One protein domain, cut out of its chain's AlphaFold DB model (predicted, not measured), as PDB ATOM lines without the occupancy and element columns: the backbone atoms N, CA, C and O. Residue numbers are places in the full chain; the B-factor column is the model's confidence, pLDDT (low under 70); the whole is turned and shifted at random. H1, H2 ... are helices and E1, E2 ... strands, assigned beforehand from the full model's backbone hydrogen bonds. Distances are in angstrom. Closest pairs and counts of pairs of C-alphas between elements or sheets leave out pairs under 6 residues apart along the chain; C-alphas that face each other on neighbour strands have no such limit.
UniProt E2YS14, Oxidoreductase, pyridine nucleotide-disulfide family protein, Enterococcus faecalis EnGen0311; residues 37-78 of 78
ATOM      1  N   ASP A  37     169.656 149.720 170.009       93.00
ATOM      2  CA  ASP A  37     168.490 149.401 169.190       93.00
ATOM      3  C   ASP A  37     167.230 149.554 170.061       93.00
ATOM      4  O   ASP A  37     167.013 148.719 170.942       93.00
ATOM      5  N   PRO A  38     166.383 150.576 169.833       87.94
ATOM      6  CA  PRO A  38     165.234 150.856 170.697       87.94
ATOM      7  C   PRO A  38     164.174 149.745 170.658       87.94
ATOM      8  O   PRO A  38     163.289 149.698 171.512       87.94
ATOM      9  N   THR A  39     164.246 148.835 169.679       93.75
ATOM     10  CA  THR A  39     163.343 147.679 169.594       93.75
ATOM     11  C   THR A  39     163.765 146.534 170.516       93.75
ATOM     12  O   THR A  39     162.941 145.687 170.863       93.75
ATOM     13  N   LYS A  40     165.031 146.514 170.954       92.94
ATOM     14  CA  LYS A  40     165.600 145.476 171.819       92.94
ATOM     15  C   LYS A  40     165.757 146.015 173.231       92.94
ATOM     16  O   LYS A  40     166.798 146.552 173.590       92.94
ATOM     17  N   THR A  41     164.713 145.850 174.033       95.19
ATOM     18  CA  THR A  41     164.697 146.279 175.436       95.19
ATOM     19  C   THR A  41     164.403 145.118 176.372       95.19
ATOM     20  O   THR A  41     163.744 144.143 176.008       95.19
ATOM     21  N   ILE A  42     164.899 145.239 177.598       94.38
ATOM     22  CA  ILE A  42     164.609 144.354 178.719       94.38
ATOM     23  C   ILE A  42     163.953 145.204 179.807       94.38
ATOM     24  O   ILE A  42     164.395 146.321 180.078       94.38
ATOM     25  N   SER A  43     162.901 144.669 180.425       94.81
ATOM     26  CA  SER A  43     162.277 145.273 181.601       94.81
ATOM     27  C   SER A  43     162.913 144.702 182.868       94.81
ATOM     28  O   SER A  43     162.799 143.501 183.117       94.81
ATOM     29  N   LEU A  44     163.558 145.543 183.673       91.62
ATOM     30  CA  LEU A  44     164.196 145.148 184.929       91.62
ATOM     31  C   LEU A  44     164.022 146.265 185.963       91.62
ATOM     32  O   LEU A  44     164.150 147.437 185.634       91.62
ATOM     33  N   PHE A  45     163.709 145.906 187.211       89.69
ATOM     34  CA  PHE A  45     163.520 146.858 188.321       89.69
ATOM     35  C   PHE A  45     162.491 147.979 188.064       89.69
ATOM     36  O   PHE A  45     162.592 149.053 188.641       89.69
ATOM     37  N   GLY A  46     161.480 147.726 187.225       90.88
ATOM     38  CA  GLY A  46     160.459 148.718 186.860       90.88
ATOM     39  C   GLY A  46     160.840 149.620 185.681       90.88
ATOM     40  O   GLY A  46     159.982 150.343 185.185       90.88
ATOM     41  N   GLU A  47     162.070 149.507 185.181       89.69
ATOM     42  CA  GLU A  47     162.601 150.298 184.073       89.69
ATOM     43  C   GLU A  47     162.740 149.463 182.796       89.69
ATOM     44  O   GLU A  47     162.853 148.234 182.843       89.69
ATOM     45  N   LYS A  48     162.760 150.136 181.639       92.62
ATOM     46  CA  LYS A  48     163.111 149.533 180.345       92.62
ATOM     47  C   LYS A  48     164.469 150.041 179.888       92.62
ATOM     48  O   LYS A  48     164.680 151.245 179.819       92.62
ATOM     49  N   MET A  49     165.356 149.123 179.521       93.81
ATOM     50  CA  MET A  49     166.717 149.441 179.082       93.81
ATOM     51  C   MET A  49     167.164 148.519 177.950       93.81
ATOM     52  O   MET A  49     166.751 147.361 177.886       93.81
ATOM     53  N   GLU A  50     168.023 149.007 177.059       95.62
ATOM     54  CA  GLU A  50     168.532 148.215 175.929       95.62
ATOM     55  C   GLU A  50     169.653 147.255 176.344       95.62
ATOM     56  O   GLU A  50     169.890 146.234 175.701       95.62
ATOM     57  N   THR A  51     170.336 147.565 177.446       93.88
ATOM     58  CA  THR A  51     171.416 146.755 178.015       93.88
ATOM     59  C   THR A  51     171.287 146.720 179.539       93.88
ATOM     60  O   THR A  51     171.267 147.787 180.157       93.88
ATOM     61  N   PRO A  52     171.269 145.542 180.183       92.19
ATOM     62  CA  PRO A  52     171.107 145.416 181.631       92.19
ATOM     63  C   PRO A  52     172.444 145.601 182.370       92.19
ATOM     64  O   PRO A  52     172.801 144.819 183.250       92.19
ATOM     65  N   CYS A  53     173.247 146.577 181.948       92.69
ATOM     66  CA  CYS A  53     174.597 146.809 182.452       92.69
ATOM     67  C   CYS A  53     174.827 148.297 182.716       92.69
ATOM     68  O   CYS A  53     174.304 149.162 182.004       92.69
ATOM     69  N   GLY A  54     175.623 148.563 183.747       94.56
ATOM     70  CA  GLY A  54     175.826 149.885 184.310       94.56
ATOM     71  C   GLY A  54     176.963 149.925 185.324       94.56
ATOM     72  O   GLY A  54     177.251 148.892 185.939       94.56
ATOM     73  N   PRO A  55     177.620 151.078 185.521       96.50
ATOM     74  CA  PRO A  55     178.578 151.237 186.605       96.50
ATOM     75  C   PRO A  55     177.853 151.204 187.958       96.50
ATOM     76  O   PRO A  55     176.855 151.888 188.157       96.50
ATOM     77  N   ALA A  56     178.372 150.431 188.910       94.44
ATOM     78  CA  ALA A  56     177.866 150.448 190.280       94.44
ATOM     79  C   ALA A  56     178.240 151.759 190.993       94.44
ATOM     80  O   ALA A  56     179.295 152.341 190.722       94.44
ATOM     81  N   ALA A  57     177.407 152.180 191.950       94.56
ATOM     82  CA  ALA A  57     177.659 153.361 192.768       94.56
ATOM     83  C   ALA A  57     179.021 153.270 193.477       94.56
ATOM     84  O   ALA A  57     179.290 152.329 194.227       94.56
ATOM     85  N   GLY A  58     179.891 154.253 193.234       93.50
ATOM     86  CA  GLY A  58     181.244 154.279 193.784       93.50
ATOM     87  C   GLY A  58     182.223 155.052 192.896       93.50
ATOM     88  O   GLY A  58     181.825 156.003 192.222       93.50
ATOM     89  N   PRO A  59     183.508 154.654 192.845       91.38
ATOM     90  CA  PRO A  59     184.532 155.374 192.077       91.38
ATOM     91  C   PRO A  59     184.190 155.554 190.585       91.38
ATOM     92  O   PRO A  59     184.508 156.581 189.985       91.38
ATOM     93  N   HIS A  60     183.487 154.590 189.980       93.75
ATOM     94  CA  HIS A  60     183.079 154.662 188.572       93.75
ATOM     95  C   HIS A  60     181.899 155.608 188.305       93.75
ATOM     96  O   HIS A  60     181.709 156.004 187.162       93.75
ATOM     97  N   THR A  61     181.156 156.035 189.327       94.44
ATOM     98  CA  THR A  61     180.077 157.033 189.203       94.44
ATOM     99  C   THR A  61     180.447 158.376 189.835       94.44
ATOM    100  O   THR A  61     179.603 159.258 189.954       94.44
ATOM    101  N   GLN A  62     181.703 158.546 190.261       92.12
ATOM    102  CA  GLN A  62     182.152 159.737 190.983       92.12
ATOM    103  C   GLN A  62     182.434 160.934 190.060       92.12
ATOM    104  O   GLN A  62     182.346 162.081 190.488       92.12
ATOM    105  N   LEU A  63     182.786 160.672 188.796       94.50
ATOM    106  CA  LEU A  63     183.090 161.683 187.783       94.50
ATOM    107  C   LEU A  63     182.074 161.614 186.645       94.50
ATOM    108  O   LEU A  63     181.778 160.528 186.142       94.50
ATOM    109  N   ALA A  64     181.618 162.775 186.170       96.44
ATOM    110  CA  ALA A  64     180.731 162.862 185.012       96.44
ATOM    111  C   ALA A  64     181.345 162.195 183.768       96.44
ATOM    112  O   ALA A  64     180.645 161.504 183.033       96.44
ATOM    113  N   GLN A  65     182.663 162.318 183.577       96.69
ATOM    114  CA  GLN A  65     183.394 161.665 182.488       96.69
ATOM    115  C   GLN A  65     183.201 160.145 182.491       96.69
ATOM    116  O   GLN A  65     183.008 159.558 181.430       96.69
ATOM    117  N   ASN A  66     183.208 159.512 183.668       96.38
ATOM    118  CA  ASN A  66     183.047 158.063 183.778       96.38
ATOM    119  C   ASN A  66     181.619 157.632 183.419       96.38
ATOM    120  O   ASN A  66     181.440 156.634 182.726       96.38
ATOM    121  N   ILE A  67     180.609 158.404 183.833       97.44
ATOM    122  CA  ILE A  67     179.202 158.150 183.488       97.44
ATOM    123  C   ILE A  67     178.993 158.300 181.975       97.44
ATOM    124  O   ILE A  67     178.403 157.427 181.339       97.44
ATOM    125  N   ILE A  68     179.537 159.366 181.380       97.56
ATOM    126  CA  ILE A  68     179.480 159.614 179.934       97.56
ATOM    127  C   ILE A  68     180.183 158.486 179.172       97.56
ATOM    128  O   ILE A  68     179.602 157.918 178.250       97.56
ATOM    129  N   ALA A  69     181.399 158.110 179.578       97.75
ATOM    130  CA  ALA A  69     182.143 157.012 178.970       97.75
ATOM    131  C   ALA A  69     181.376 155.683 179.053       97.75
ATOM    132  O   ALA A  69     181.280 154.961 178.058       97.75
ATOM    133  N   ALA A  70     180.775 155.380 180.207       97.88
ATOM    134  CA  ALA A  70     179.946 154.193 180.389       97.88
ATOM    135  C   ALA A  70     178.729 154.207 179.449       97.88
ATOM    136  O   ALA A  70     178.451 153.206 178.790       97.88
ATOM    137  N   TYR A  71     178.034 155.342 179.318       97.44
ATOM    138  CA  TYR A  71     176.895 155.470 178.406       97.44
ATOM    139  C   TYR A  71     177.303 155.309 176.934       97.44
ATOM    140  O   TYR A  71     176.677 154.536 176.198       97.44
ATOM    141  N   LEU A  72     178.377 155.987 176.511       97.75
ATOM    142  CA  LEU A  72     178.920 155.915 175.148       97.75
ATOM    143  C   LEU A  72     179.374 154.502 174.768       97.75
ATOM    144  O   LEU A  72     179.393 154.163 173.587       97.75
ATOM    145  N   THR A  73     179.719 153.673 175.754       97.00
ATOM    146  CA  THR A  73     180.172 152.286 175.554       97.00
ATOM    147  C   THR A  73     179.095 151.239 175.837       97.00
ATOM    148  O   THR A  73     179.365 150.045 175.740       97.00
ATOM    149  N   GLY A  74     177.855 151.674 176.086       96.00
ATOM    150  CA  GLY A  74     176.684 150.801 176.106       96.00
ATOM    151  C   GLY A  74     176.131 150.463 177.480       96.00
ATOM    152  O   GLY A  74     175.424 149.477 177.599       96.00
ATOM    153  N   SER A  75     176.408 151.262 178.510       96.44
ATOM    154  CA  SER A  75     175.652 151.192 179.765       96.44
ATOM    155  C   SER A  75     174.284 151.863 179.613       96.44
ATOM    156  O   SER A  75     174.186 152.948 179.029       96.44
ATOM    157  N   ARG A  76     173.228 151.236 180.139       94.94
ATOM    158  CA  ARG A  76     171.843 151.763 180.146       94.94
ATOM    159  C   ARG A  76     171.137 151.586 181.495       94.94
ATOM    160  O   ARG A  76     169.950 151.863 181.600       94.94
ATOM    161  N   PHE A  77     171.880 151.168 182.513       92.81
ATOM    162  CA  PHE A  77     171.438 151.098 183.900       92.81
ATOM    163  C   PHE A  77     172.363 151.978 184.749       92.81
ATOM    164  O   PHE A  77     173.577 151.885 184.587       92.81
ATOM    165  N   PHE A  78     171.821 152.856 185.591       89.62
ATOM    166  CA  PHE A  78     172.585 153.806 186.410       89.62
ATOM    167  C   PHE A  78     171.871 154.055 187.736       89.62
ATOM    168  O   PHE A  78     170.621 154.000 187.733       89.62
TER     169      PHE A  78
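This is residues 37 to 78 of the 78 residues of the protein "Oxidoreductase, pyridine nucleotide-disulfide family protein" of Enterococcus faecalis EnGen0311 (UniProt E2YS14). With little regular structure, this is a small strand hairpin, E1 and E2, at one end and a single helix, H1, at the other, joined by the long loop of residues 50 to 63; after H1, residues 73 to 78 fold back toward the middle. The 42 printed residues run E1, E2, H1, with an antiparallel sheet in the order E1 - E2; the class is mixed, and the named elements hold only 15 residues. The whole is only just compact, close to loose, with a radius of gyration of the C-alphas of 10.8 A, and only just flat, spanning 30 by 20 by 10 A.

E1, residues 42 to 44, and E2, residues 47 to 49, form an antiparallel hairpin at 145 degrees. N 42 and O 49 are within hydrogen-bond range at 2.8 A. H1, residues 64 to 72, is apart from E1. In H1 every O i to N i+4 pair is within hydrogen-bond range.

E1 begins at C-alpha 42 (164.609, 144.354, 178.719) and measures 6.3 A; E2 measures 6.5 A. H1 measures 12.2 A and ends at C-alpha 72 (178.920, 155.915, 175.148).

The farthest C-alphas, of Thr 39 and Pro 59, are 31.8 A apart. The printed part has no cut; the link E2 to H1 is long. No printed residue is under 70 in pLDDT.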